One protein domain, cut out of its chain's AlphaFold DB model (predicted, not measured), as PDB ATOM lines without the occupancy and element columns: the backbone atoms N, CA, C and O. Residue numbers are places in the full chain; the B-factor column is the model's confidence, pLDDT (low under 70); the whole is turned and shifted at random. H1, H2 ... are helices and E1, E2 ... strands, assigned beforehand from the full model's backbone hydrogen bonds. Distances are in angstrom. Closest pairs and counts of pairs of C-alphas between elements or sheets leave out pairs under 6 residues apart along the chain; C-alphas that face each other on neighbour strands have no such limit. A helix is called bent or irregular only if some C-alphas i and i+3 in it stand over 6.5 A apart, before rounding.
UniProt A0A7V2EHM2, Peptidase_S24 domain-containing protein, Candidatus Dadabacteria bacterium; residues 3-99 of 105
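Overview. This is residues 3 to 99 of the 105 residues of the protein "Peptidase_S24 domain-containing protein" of Candidatus Dadabacteria bacterium (UniProt A0A7V2EHM2). Two small, strongly twisted sheets follow one another along the longest axis, and the short helix H1 sits between them, packed on both. The first sheet, E2 E1 E3 E4, is mixed and curled like part of a barrel; the second, E5 E6 E7, is antiparallel, and its strand E6 bends so that the hairpin of E6 and E7 makes the far end. The printed part has 97 residues with one named helix and seven named strands, in the order E1 H1 E2 E3 E4 E5 E6 E7; under half of the residues are in named elements, and the class is mostly strand. The whole is compact, with a radius of gyration of the C-alphas of 13.6 A and spans of 39 by 31 by 25 A.

Along the chain. E1, residues 3 to 8, begins with C-alpha 3 at (141.911, 100.456, 133.049) and is 16.7 A long. H1, residues 9 to 15, is 9.8 A long and neither bent nor irregular, but only just: C-alphas 10 and 13 are 6.3 A apart. E2 is residues 26 to 30, 12.9 A; E3 residues 40 to 43, 10.3 A; E4 residues 58 to 61, 9.6 A; E5 residues 73 to 78, 14.9 A. E6, residues 82 to 91, is 24.5 A long and bends by 71 degrees at residue 85. E7, residues 94 to 98, is 13.0 A long and ends with C-alpha 98 at (169.137, 113.875, 132.891).

Arrangement. In the first sheet E1 is antiparallel to E2, with N 6 and O 26 at 2.8 A, and parallel to E3, with N 41 and O 5 at 2.8 A. E3 and E4 form a hairpin, with N 61 and O 40 at 2.8 A. H1 is on this sheet at a height of 8.0 A, over E1 and, only just, with 3 C-alphas, over E3; it runs along the strands, at 13 degrees to E1 on the local plane. H1 is also on the second sheet at a height of 8.3 A, only just over E5 and E6, with 3 C-alphas on each; it runs across the strands, at 72 degrees to E5 on the local plane. The closest C-alphas of H1 and E6 are those of Gly 13 and Ala 83, 5.8 A. In H1, 1 of 3 O i to N i+4 pairs and 3 of 4 O i to N i+3 pairs are within hydrogen-bond range. The meander E5 E6 E7, each strand the antiparallel neighbour of the one before, has two hairpins, with N 76 and O 84 at 2.8 A and N 94 and O 91 at 2.7 A. The pairing is staggered: E6 pairs with E5 over residues 82 to 87 and with E7 over residues 87 to 91. The closest C-alphas of E4 and E5, Val 61 and Val 75, are 7.6 A apart. E2 and E7 are apart.

Size, cuts and confidence. The two C-alphas farthest apart are those of Ile 3 and Pro 93, 40.5 A. The printed part has no cut. The links E3 to E4 and E4 to E5 are long, with 14 and 11 residues. The mean pLDDT of the printed part is 83.4; residues 10 to 22 and 80 to 81 are under 70.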
ATOM      1  N   ILE A   3     141.879  99.060 133.464       92.88
ATOM      2  CA  ILE A   3     141.911 100.456 133.049       92.88
ATOM      3  C   ILE A   3     142.507 101.259 134.204       92.88
ATOM      4  O   ILE A   3     142.048 101.123 135.339       92.88
ATOM      5  N   ILE A   4     143.538 102.053 133.922       91.94
ATOM      6  CA  ILE A   4     144.186 102.921 134.912       91.94
ATOM      7  C   ILE A   4     143.961 104.394 134.556       91.94
ATOM      8  O   ILE A   4     143.875 104.714 133.365       91.94
ATOM      9  N   PRO A   5     143.877 105.289 135.553       92.44
ATOM     10  CA  PRO A   5     143.753 106.719 135.305       92.44
ATOM     11  C   PRO A   5     145.063 107.292 134.762       92.44
ATOM     12  O   PRO A   5     146.147 106.859 135.160       92.44
ATOM     13  N   VAL A   6     144.961 108.286 133.885       91.38
ATOM     14  CA  VAL A   6     146.081 109.075 133.364       91.38
ATOM     15  C   VAL A   6     145.959 110.507 133.869       91.38
ATOM     16  O   VAL A   6     144.880 111.094 133.819       91.38
ATOM     17  N   TYR A   7     147.074 111.079 134.313       88.25
ATOM     18  CA  TYR A   7     147.159 112.446 134.821       88.25
ATOM     19  C   TYR A   7     148.162 113.283 134.021       88.25
ATOM     20  O   TYR A   7     149.020 112.749 133.307       88.25
ATOM     21  N   HIS A   8     148.084 114.606 134.163       81.50
ATOM     22  CA  HIS A   8     149.196 115.473 133.784       81.50
ATOM     23  C   HIS A   8     150.365 115.307 134.762       81.50
ATOM     24  O   HIS A   8     150.181 114.965 135.929       81.50
ATOM     25  N   GLU A   9     151.575 115.608 134.297       70.62
ATOM     26  CA  GLU A   9     152.788 115.584 135.120       70.62
ATOM     27  C   GLU A   9     152.662 116.437 136.393       70.62
ATOM     28  O   GLU A   9     152.991 115.976 137.486       70.62
ATOM     29  N   VAL A  10     152.100 117.647 136.279       62.38
ATOM     30  CA  VAL A  10     151.853 118.534 137.432       62.38
ATOM     31  C   VAL A  10     150.929 117.902 138.476       62.38
ATOM     32  O   VAL A  10     151.116 118.117 139.673       62.38
ATOM     33  N   ASP A  11     149.978 117.085 138.033       56.66
ATOM     34  CA  ASP A  11     148.979 116.465 138.896       56.66
ATOM     35  C   ASP A  11     149.519 115.194 139.548       56.66
ATOM     36  O   ASP A  11     149.175 114.911 140.689       56.66
ATOM     37  N   ALA A  12     150.421 114.462 138.888       57.75
ATOM     38  CA  ALA A  12     150.991 113.212 139.392       57.75
ATOM     39  C   ALA A  12     151.700 113.355 140.754       57.75
ATOM     40  O   ALA A  12     151.523 112.507 141.630       57.75
ATOM     41  N   GLY A  13     152.457 114.442 140.963       55.25
ATOM     42  CA  GLY A  13     153.114 114.718 142.251       55.25
ATOM     43  C   GLY A  13     152.117 114.945 143.396       55.25
ATOM     44  O   GLY A  13     152.369 114.577 144.543       55.25
ATOM     45  N   ASN A  14     150.938 115.482 143.076       58.47
ATOM     46  CA  ASN A  14     149.860 115.692 144.037       58.47
ATOM     47  C   ASN A  14     148.927 114.467 144.137       58.47
ATOM     48  O   ASN A  14     148.379 114.209 145.202       58.47
ATOM     49  N   ALA A  15     148.816 113.653 143.082       51.97
ATOM     50  CA  ALA A  15     148.020 112.427 143.043       51.97
ATOM     51  C   ALA A  15     148.560 111.342 143.989       51.97
ATOM     52  O   ALA A  15     147.770 110.608 144.580       51.97
ATOM     53  N   GLU A  16     149.885 111.256 144.197       56.31
ATOM     54  CA  GLU A  16     150.451 110.375 145.233       56.31
ATOM     55  C   GLU A  16     150.185 110.910 146.656       56.31
ATOM     56  O   GLU A  16     150.049 110.119 147.593       56.31
ATOM     57  N   ARG A  17     150.094 112.241 146.825       51.03
ATOM     58  CA  ARG A  17     149.931 112.907 148.131       51.03
ATOM     59  C   ARG A  17     148.474 113.060 148.576       51.03
ATOM     60  O   ARG A  17     148.223 113.031 149.775       51.03
ATOM     61  N   ASN A  18     147.526 113.199 147.652       43.56
ATOM     62  CA  ASN A  18     146.116 113.459 147.934       43.56
ATOM     63  C   ASN A  18     145.217 112.749 146.910       43.56
ATOM     64  O   ASN A  18     144.949 113.263 145.828       43.56
ATOM     65  N   HIS A  19     144.655 111.599 147.287       47.34
ATOM     66  CA  HIS A  19     143.624 110.900 146.503       47.34
ATOM     67  C   HIS A  19     142.259 111.629 146.480       47.34
ATOM     68  O   HIS A  19     141.259 111.053 146.060       47.34
ATOM     69  N   THR A  20     142.181 112.874 146.962       41.00
ATOM     70  CA  THR A  20     140.913 113.523 147.319       41.00
ATOM     71  C   THR A  20     140.378 114.508 146.275       41.00
ATOM     72  O   THR A  20     139.225 114.907 146.405       41.00
ATOM     73  N   SER A  21     141.148 114.921 145.254       52.66
ATOM     74  CA  SER A  21     140.672 115.987 144.345       52.66
ATOM     75  C   SER A  21     141.428 116.178 143.013       52.66
ATOM     76  O   SER A  21     141.724 117.318 142.657       52.66
ATOM     77  N   LEU A  22     141.754 115.121 142.260       67.62
ATOM     78  CA  LEU A  22     142.266 115.275 140.884       67.62
ATOM     79  C   LEU A  22     141.535 114.319 139.938       67.62
ATOM     80  O   LEU A  22     141.630 113.099 140.081       67.62
ATOM     81  N   GLU A  23     140.780 114.881 138.993       81.06
ATOM     82  CA  GLU A  23     140.115 114.112 137.942       81.06
ATOM     83  C   GLU A  23     141.147 113.651 136.896       81.06
ATOM     84  O   GLU A  23     141.977 114.453 136.462       81.06
ATOM     85  N   PRO A  24     141.134 112.371 136.483       88.62
ATOM     86  CA  PRO A  24     141.987 111.891 135.401       88.62
ATOM     87  C   PRO A  24     141.647 112.573 134.076       88.62
ATOM     88  O   PRO A  24     140.477 112.778 133.757       88.62
ATOM     89  N   ILE A  25     142.670 112.847 133.272       90.88
ATOM     90  CA  ILE A  25     142.505 113.428 131.929       90.88
ATOM     91  C   ILE A  25     142.225 112.375 130.861       90.88
ATOM     92  O   ILE A  25     141.763 112.706 129.773       90.88
ATOM     93  N   ASP A  26     142.558 111.120 131.155       92.06
ATOM     94  CA  ASP A  26     142.345 109.979 130.276       92.06
ATOM     95  C   ASP A  26     142.364 108.676 131.091       92.06
ATOM     96  O   ASP A  26     142.691 108.663 132.283       92.06
ATOM     97  N   TRP A  27     142.022 107.571 130.440       93.12
ATOM     98  CA  TRP A  27     141.989 106.234 131.008       93.12
ATOM     99  C   TRP A  27     142.498 105.223 129.984       93.12
ATOM    100  O   TRP A  27     141.928 105.081 128.903       93.12
ATOM    101  N   VAL A  28     143.544 104.468 130.331       93.19
ATOM    102  CA  VAL A  28     144.191 103.542 129.384       93.19
ATOM    103  C   VAL A  28     144.145 102.087 129.849       93.19
ATOM    104  O   VAL A  28     144.345 101.811 131.036       93.19
ATOM    105  N   PRO A  29     143.906 101.125 128.936       93.38
ATOM    106  CA  PRO A  29     143.970  99.708 129.259       93.38
ATOM    107  C   PRO A  29     145.427  99.237 129.343       93.38
ATOM    108  O   PRO A  29     146.205  99.399 128.405       93.38
ATOM    109  N   VAL A  30     145.791  98.584 130.447       91.56
ATOM    110  CA  VAL A  30     147.139  98.043 130.669       91.56
ATOM    111  C   VAL A  30     147.062  96.572 131.121       91.56
ATOM    112  O   VAL A  30     146.131  96.173 131.837       91.56
ATOM    113  N   PRO A  31     147.998  95.698 130.696       91.00
ATOM    114  CA  PRO A  31     148.097  94.341 131.225       91.00
ATOM    115  C   PRO A  31     148.385  94.342 132.730       91.00
ATOM    116  O   PRO A  31     149.324  94.988 133.184       91.00
ATOM    117  N   VAL A  32     147.634  93.546 133.498       88.44
ATOM    118  CA  VAL A  32     147.791  93.442 134.966       88.44
ATOM    119  C   VAL A  32     149.216  93.049 135.360       88.44
ATOM    120  O   VAL A  32     149.743  93.546 136.345       88.44
ATOM    121  N   SER A  33     149.886  92.229 134.545       89.31
ATOM    122  CA  SER A  33     151.278  91.809 134.752       89.31
ATOM    123  C   SER A  33     152.305  92.952 134.711       89.31
ATOM    124  O   SER A  33     153.485  92.711 134.948       89.31
ATOM    125  N   LYS A  34     151.895  94.167 134.329       82.25
ATOM    126  CA  LYS A  34     152.739  95.369 134.269       82.25
ATOM    127  C   LYS A  34     152.419  96.383 135.371       82.25
ATOM    128  O   LYS A  34     153.022  97.449 135.375       82.25
ATOM    129  N   LEU A  35     151.480  96.076 136.267       86.00
ATOM    130  CA  LEU A  35     150.955  97.017 137.250       86.00
ATOM    131  C   LEU A  35     151.178  96.534 138.677       86.00
ATOM    132  O   LEU A  35     151.170  95.336 138.960       86.00
ATOM    133  N   THR A  36     151.274  97.499 139.582       85.31
ATOM    134  CA  THR A  36     151.008  97.306 141.005       85.31
ATOM    135  C   THR A  36     149.651  97.913 141.357       85.31
ATOM    136  O   THR A  36     149.006  98.581 140.548       85.31
ATOM    137  N   ASN A  37     149.195  97.697 142.590       80.88
ATOM    138  CA  ASN A  37     147.910  98.197 143.087       80.88
ATOM    139  C   ASN A  37     147.787  99.734 143.125       80.88
ATOM    140  O   ASN A  37     146.695 100.237 143.377       80.88
ATOM    141  N   ARG A  38     148.879 100.473 142.905       84.12
ATOM    142  CA  ARG A  38     148.908 101.944 142.909       84.12
ATOM    143  C   ARG A  38     149.421 102.530 141.597       84.12
ATOM    144  O   ARG A  38     149.744 103.711 141.558       84.12
ATOM    145  N   SER A  39     149.533 101.722 140.544       89.56
ATOM    146  CA  SER A  39     150.017 102.215 139.262       89.56
ATOM    147  C   SER A  39     149.041 103.194 138.610       89.56
ATOM    148  O   SER A  39     147.827 102.993 138.645       89.56
ATOM    149  N   PHE A  40     149.584 104.224 137.970       90.56
ATOM    150  CA  PHE A  40     148.823 105.234 137.234       90.56
ATOM    151  C   PHE A  40     149.582 105.674 135.980       90.56
ATOM    152  O   PHE A  40     150.778 105.413 135.837       90.56
ATOM    153  N   GLY A  41     148.874 106.299 135.046       91.56
ATOM    154  CA  GLY A  41     149.438 106.849 133.825       91.56
ATOM    155  C   GLY A  41     149.836 108.316 133.977       91.56
ATOM    156  O   GLY A  41     149.153 109.081 134.656       91.56
ATOM    157  N   ILE A  42     150.897 108.730 133.291       90.50
ATOM    158  CA  ILE A  42     151.232 110.146 133.086       90.50
ATOM    159  C   ILE A  42     151.328 110.416 131.593       90.50
ATOM    160  O   ILE A  42     152.007 109.675 130.877       90.50
ATOM    161  N   LYS A  43     150.688 111.495 131.135       90.88
ATOM    162  CA  LYS A  43     150.905 112.026 129.788       90.88
ATOM    163  C   LYS A  43     152.161 112.897 129.766       90.88
ATOM    164  O   LYS A  43     152.225 113.905 130.467       90.88
ATOM    165  N   VAL A  44     153.132 112.511 128.945       90.31
ATOM    166  CA  VAL A  44     154.424 113.190 128.800       90.31
ATOM    167  C   VAL A  44     154.257 114.519 128.068       90.31
ATOM    168  O   VAL A  44     153.602 114.587 127.024       90.31
ATOM    169  N   VAL A  45     154.870 115.572 128.608       88.06
ATOM    170  CA  VAL A  45     154.923 116.919 128.027       88.06
ATOM    171  C   VAL A  45     156.388 117.322 127.866       88.06
ATOM    172  O   VAL A  45     157.220 116.970 128.690       88.06
ATOM    173  N   GLY A  46     156.705 118.049 126.793       88.25
ATOM    174  CA  GLY A  46     158.090 118.320 126.403       88.25
ATOM    175  C   GLY A  46     158.760 117.148 125.685       88.25
ATOM    176  O   GLY A  46     158.126 116.130 125.403       88.25
ATOM    177  N   ASP A  47     160.031 117.347 125.360       91.50
ATOM    178  CA  ASP A  47     160.856 116.509 124.492       91.50
ATOM    179  C   ASP A  47     162.167 116.066 125.169       91.50
ATOM    180  O   ASP A  47     163.012 115.455 124.523       91.50
ATOM    181  N   SER A  48     162.350 116.315 126.472       89.81
ATOM    182  CA  SER A  48     163.581 115.976 127.215       89.81
ATOM    183  C   SER A  48     163.945 114.490 127.153       89.81
ATOM    184  O   SER A  48     165.118 114.133 127.241       89.81
ATOM    185  N   MET A  49     162.951 113.619 126.974       93.56
ATOM    186  CA  MET A  49     163.118 112.169 126.908       93.56
ATOM    187  C   MET A  49     163.096 111.609 125.478       93.56
ATOM    188  O   MET A  49     163.135 110.388 125.296       93.56
ATOM    189  N   GLU A  50     163.054 112.457 124.448       93.44
ATOM    190  CA  GLU A  50     163.174 111.995 123.064       93.44
ATOM    191  C   GLU A  50     164.568 111.418 122.779       93.44
ATOM    192  O   GLU A  50     165.537 111.818 123.407       93.44
ATOM    193  N   PRO A  51     164.716 110.442 121.869       92.94
ATOM    194  CA  PRO A  51     163.659 109.770 121.113       92.94
ATOM    195  C   PRO A  51     162.979 108.623 121.885       92.94
ATOM    196  O   PRO A  51     162.044 108.015 121.372       92.94
ATOM    197  N   ASN A  52     163.448 108.286 123.090       93.75
ATOM    198  CA  ASN A  52     163.004 107.087 123.809       93.75
ATOM    199  C   ASN A  52     161.567 107.197 124.331       93.75
ATOM    200  O   ASN A  52     160.846 106.199 124.355       93.75
ATOM    201  N   ILE A  53     161.159 108.391 124.765       94.06
ATOM    202  CA  ILE A  53     159.799 108.688 125.215       94.06
ATOM    203  C   ILE A  53     159.338 109.979 124.523       94.06
ATOM    204  O   ILE A  53     159.644 111.069 125.006       94.06
ATOM    205  N   PRO A  54     158.626 109.864 123.387       93.94
ATOM    206  CA  PRO A  54     158.136 111.012 122.632       93.94
ATOM    207  C   PRO A  54     157.154 111.882 123.403       93.94
ATOM    208  O   PRO A  54     156.375 111.378 124.226       93.94
ATOM    209  N   HIS A  55     157.112 113.164 123.043       92.00
ATOM    210  CA  HIS A  55     156.056 114.067 123.480       92.00
ATOM    211  C   HIS A  55     154.657 113.454 123.273       92.00
ATOM    212  O   HIS A  55     154.353 112.886 122.223       92.00
ATOM    213  N   GLY A  56     153.781 113.574 124.275       91.56
ATOM    214  CA  GLY A  56     152.409 113.064 124.221       91.56
ATOM    215  C   GLY A  56     152.255 111.570 124.521       91.56
ATOM    216  O   GLY A  56     151.119 111.096 124.593       91.56
ATOM    217  N   SER A  57     153.353 110.840 124.743       93.38
ATOM    218  CA  SER A  57     153.314 109.445 125.198       93.38
ATOM    219  C   SER A  57     152.612 109.308 126.549       93.38
ATOM    220  O   SER A  57     152.585 110.243 127.348       93.38
ATOM    221  N   ILE A  58     152.088 108.115 126.834       92.56
ATOM    222  CA  ILE A  58     151.573 107.764 128.160       92.56
ATOM    223  C   ILE A  58     152.527 106.754 128.788       92.56
ATOM    224  O   ILE A  58     152.734 105.668 128.243       92.56
ATOM    225  N   ILE A  59     153.100 107.109 129.934       91.75
ATOM    226  CA  ILE A  59     153.951 106.212 130.720       91.75
ATOM    227  C   ILE A  59     153.181 105.658 131.911       91.75
ATOM    228  O   ILE A  59     152.353 106.350 132.497       91.75
ATOM    229  N   VAL A  60     153.471 104.415 132.282       91.75
ATOM    230  CA  VAL A  60     152.916 103.783 133.482       91.75
ATOM    231  C   VAL A  60     153.915 103.937 134.616       91.75
ATOM    232  O   VAL A  60     155.066 103.517 134.499       91.75
ATOM    233  N   VAL A  61     153.458 104.514 135.719       89.50
ATOM    234  CA  VAL A  61     154.252 104.755 136.918       89.50
ATOM    235  C   VAL A  61     153.852 103.747 137.980       89.50
ATOM    236  O   VAL A  61     152.669 103.558 138.252       89.50
ATOM    237  N   ASP A  62     154.839 103.103 138.596       88.88
ATOM    238  CA  ASP A  62     154.659 102.345 139.831       88.88
ATOM    239  C   ASP A  62     155.230 103.159 140.999       88.88
ATOM    240  O   ASP A  62     156.449 103.173 141.190       88.88
ATOM    241  N   PRO A  63     154.389 103.847 141.791       85.12
ATOM    242  CA  PRO A  63     154.877 104.689 142.876       85.12
ATOM    243  C   PRO A  63     155.495 103.880 144.018       85.12
ATOM    244  O   PRO A  63     156.221 104.449 144.828       85.12
ATOM    245  N   ASN A  64     155.249 102.568 144.099       85.88
ATOM    246  CA  ASN A  64     155.829 101.729 145.144       85.88
ATOM    247  C   ASN A  64     157.301 101.381 144.859       85.88
ATOM    248  O   ASN A  64     158.041 101.052 145.787       85.88
ATOM    249  N   GLN A  65     157.754 101.479 143.603       86.25
ATOM    250  CA  GLN A  65     159.144 101.229 143.235       86.25
ATOM    251  C   GLN A  65     160.012 102.460 143.530       86.25
ATOM    252  O   GLN A  65     160.268 103.290 142.661       86.25
ATOM    253  N   LYS A  66     160.481 102.576 144.777       85.69
ATOM    254  CA  LYS A  66     161.371 103.667 145.213       85.69
ATOM    255  C   LYS A  66     162.862 103.311 145.131       85.69
ATOM    256  O   LYS A  66     163.705 104.185 145.318       85.69
ATOM    257  N   SER A  67     163.211 102.048 144.868       89.44
ATOM    258  CA  SER A  67     164.611 101.647 144.708       89.44
ATOM    259  C   SER A  67     165.194 102.256 143.437       89.44
ATOM    260  O   SER A  67     164.728 101.982 142.331       89.44
ATOM    261  N   ILE A  68     166.239 103.067 143.600       87.62
ATOM    262  CA  ILE A  68     166.951 103.682 142.482       87.62
ATOM    263  C   ILE A  68     167.810 102.610 141.808       87.62
ATOM    264  O   ILE A  68     168.637 101.963 142.450       87.62
ATOM    265  N   ILE A  69     167.601 102.424 140.508       90.62
ATOM    266  CA  ILE A  69     168.325 101.459 139.682       90.62
ATOM    267  C   ILE A  69     169.041 102.250 138.594       90.62
ATOM    268  O   ILE A  69     168.400 103.007 137.865       90.62
ATOM    269  N   ASP A  70     170.357 102.062 138.498       93.12
ATOM    270  CA  ASP A  70     171.191 102.729 137.500       93.12
ATOM    271  C   ASP A  70     170.649 102.526 136.077       93.12
ATOM    272  O   ASP A  70     170.230 101.431 135.690       93.12
ATOM    273  N   GLY A  71     170.611 103.616 135.315       92.25
ATOM    274  CA  GLY A  71     170.136 103.658 133.942       92.25
ATOM    275  C   GLY A  71     168.618 103.580 133.774       92.25
ATOM    276  O   GLY A  71     168.165 103.579 132.631       92.25
ATOM    277  N   LYS A  72     167.806 103.517 134.840       92.94
ATOM    278  CA  LYS A  72     166.336 103.519 134.716       92.94
ATOM    279  C   LYS A  72     165.737 104.927 134.685       92.94
ATOM    280  O   LYS A  72     166.346 105.893 135.136       92.94
ATOM    281  N   VAL A  73     164.534 105.010 134.118       92.69
ATOM    282  CA  VAL A  73     163.723 106.231 134.048       92.69
ATOM    283  C   VAL A  73     162.837 106.313 135.279       92.69
ATOM    284  O   VAL A  73     162.209 105.321 135.656       92.69
ATOM    285  N   PHE A  74     162.785 107.493 135.880       91.31
ATOM    286  CA  PHE A  74     161.998 107.781 137.066       91.31
ATOM    287  C   PHE A  74     161.167 109.039 136.856       91.31
ATOM    288  O   PHE A  74     161.574 109.959 136.150       91.31
ATOM    289  N   VAL A  75     160.016 109.073 137.521       89.00
ATOM    290  CA  VAL A  75     159.289 110.315 137.777       89.00
ATOM    291  C   VAL A  75     159.806 110.862 139.098       89.00
ATOM    292  O   VAL A  75     159.775 110.159 140.110       89.00
ATOM    293  N   ILE A  76     160.318 112.086 139.085       84.88
ATOM    294  CA  ILE A  76     160.971 112.715 140.232       84.88
ATOM    295  C   ILE A  76     160.222 113.996 140.560       84.88
ATOM    296  O   ILE A  76     160.088 114.869 139.712       84.88
ATOM    297  N   GLU A  77     159.746 114.124 141.797       79.50
ATOM    298  CA  GLU A  77     159.199 115.382 142.298       79.50
ATOM    299  C   GLU A  77     160.356 116.282 142.746       79.50
ATOM    300  O   GLU A  77     161.042 115.985 143.727       79.50
ATOM    301  N   ILE A  78     160.577 117.384 142.031       73.88
ATOM    302  CA  ILE A  78     161.556 118.394 142.425       73.88
ATOM    303  C   ILE A  78     160.814 119.512 143.173       73.88
ATOM    304  O   ILE A  78     159.865 120.089 142.622       73.88
ATOM    305  N   PRO A  79     161.231 119.861 144.408       73.00
ATOM    306  CA  PRO A  79     160.629 120.960 145.152       73.00
ATOM    307  C   PRO A  79     160.559 122.228 144.298       73.00
ATOM    308  O   PRO A  79     161.554 122.639 143.709       73.00
ATOM    309  N   TYR A  80     159.375 122.839 144.235       69.50
ATOM    310  CA  TYR A  80     159.087 124.074 143.488       69.50
ATOM    311  C   TYR A  80     159.170 123.990 141.949       69.50
ATOM    312  O   TYR A  80     158.678 124.904 141.293       69.50
ATOM    313  N   ILE A  81     159.716 122.914 141.367       63.44
ATOM    314  CA  ILE A  81     159.857 122.728 139.906       63.44
ATOM    315  C   ILE A  81     158.787 121.776 139.334       63.44
ATOM    316  O   ILE A  81     158.459 121.897 138.158       63.44
ATOM    317  N   ARG A  82     158.126 120.978 140.199       71.56
ATOM    318  CA  ARG A  82     157.095 119.949 139.902       71.56
ATOM    319  C   ARG A  82     157.711 118.586 139.556       71.56
ATOM    320  O   ARG A  82     158.906 118.375 139.763       71.56
ATOM    321  N   ALA A  83     156.872 117.629 139.158       78.56
ATOM    322  CA  ALA A  83     157.338 116.335 138.675       78.56
ATOM    323  C   ALA A  83     158.092 116.508 137.343       78.56
ATOM    324  O   ALA A  83     157.692 117.348 136.544       78.56
ATOM    325  N   SER A  84     159.169 115.740 137.157       84.81
ATOM    326  CA  SER A  84     159.905 115.584 135.896       84.81
ATOM    327  C   SER A  84     160.118 114.100 135.592       84.81
ATOM    328  O   SER A  84     160.239 113.289 136.519       84.81
ATOM    329  N   ILE A  85     160.207 113.738 134.314       89.19
ATOM    330  CA  ILE A  85     160.576 112.394 133.853       89.19
ATOM    331  C   ILE A  85     162.037 112.422 133.420       89.19
ATOM    332  O   ILE A  85     162.386 113.088 132.452       89.19
ATOM    333  N   GLU A  86     162.886 111.668 134.115       90.56
ATOM    334  CA  GLU A  86     164.333 111.729 133.918       90.56
ATOM    335  C   GLU A  86     164.980 110.349 134.013       90.56
ATOM    336  O   GLU A  86     164.512 109.462 134.741       90.56
ATOM    337  N   ARG A  87     166.112 110.164 133.330       92.62
ATOM    338  CA  ARG A  87     166.955 108.984 133.518       92.62
ATOM    339  C   ARG A  87     167.963 109.221 134.630       92.62
ATOM    340  O   ARG A  87     168.662 110.234 134.669       92.62
ATOM    341  N   VAL A  88     168.066 108.239 135.519       91.69
ATOM    342  CA  VAL A  88     168.981 108.274 136.657       91.69
ATOM    343  C   VAL A  88     170.212 107.425 136.377       91.69
ATOM    344  O   VAL A  88     170.092 106.246 136.053       91.69
ATOM    345  N   PHE A  89     171.392 108.007 136.577       93.06
ATOM    346  CA  PHE A  89     172.676 107.313 136.566       93.06
ATOM    347  C   PHE A  89     173.387 107.467 137.913       93.06
ATOM    348  O   PHE A  89     173.574 108.577 138.414       93.06
ATOM    349  N   ILE A  90     173.825 106.355 138.493       89.69
ATOM    350  CA  ILE A  90     174.552 106.304 139.758       89.69
ATOM    351  C   ILE A  90     176.051 106.302 139.443       89.69
ATOM    352  O   ILE A  90     176.604 105.320 138.953       89.69
ATOM    353  N   LYS A  91     176.733 107.408 139.748       88.81
ATOM    354  CA  LYS A  91     178.187 107.561 139.615       88.81
ATOM    355  C   LYS A  91     178.781 107.920 140.967       88.81
ATOM    356  O   LYS A  91     179.080 109.087 141.210       88.81
ATOM    357  N   TYR A  92     178.928 106.927 141.844       78.50
ATOM    358  CA  TYR A  92     179.360 107.133 143.229       78.50
ATOM    359  C   TYR A  92     180.563 108.099 143.336       78.50
ATOM    360  O   TYR A  92     181.547 107.913 142.614       78.50
ATOM    361  N   PRO A  93     180.507 109.124 144.211       85.50
ATOM    362  CA  PRO A  93     179.466 109.395 145.216       85.50
ATOM    363  C   PRO A  93     178.242 110.171 144.690       85.50
ATOM    364  O   PRO A  93     177.346 110.500 145.461       85.50
ATOM    365  N   ASN A  94     178.195 110.481 143.397       88.19
ATOM    366  CA  ASN A  94     177.200 111.354 142.788       88.19
ATOM    367  C   ASN A  94     176.049 110.576 142.128       88.19
ATOM    368  O   ASN A  94     176.201 109.445 141.663       88.19
ATOM    369  N   MET A  95     174.901 111.238 142.015       87.06
ATOM    370  CA  MET A  95     173.779 110.816 141.181       87.06
ATOM    371  C   MET A  95     173.606 111.845 140.068       87.06
ATOM    372  O   MET A  95     173.592 113.046 140.325       87.06
ATOM    373  N   VAL A  96     173.509 111.373 138.829       90.44
ATOM    374  CA  VAL A  96     173.259 112.205 137.651       90.44
ATOM    375  C   VAL A  96     171.835 111.940 137.191       90.44
ATOM    376  O   VAL A  96     171.462 110.793 136.959       90.44
ATOM    377  N   ILE A  97     171.052 113.004 137.064       88.88
ATOM    378  CA  ILE A  97     169.674 112.982 136.577       88.88
ATOM    379  C   ILE A  97     169.674 113.779 135.278       88.88
ATOM    380  O   ILE A  97     170.145 114.917 135.280       88.88
ATOM    381  N   LYS A  98     169.233 113.176 134.175       89.81
ATOM    382  CA  LYS A  98     169.137 113.875 132.891       89.81
ATOM    383  C   LYS A  98     168.138 113.229 131.938       89.81
ATOM    384  O   LYS A  98     167.911 112.017 132.006       89.81
ATOM    385  N   GLY A  99     167.674 114.035 130.991       89.88
ATOM    386  CA  GLY A  99     166.881 113.590 129.862       89.88
ATOM    387  C   GLY A  99     167.686 112.728 128.891       89.88
ATOM    388  O   GLY A  99     168.924 112.687 128.912       89.88
TER     389      GLY A  99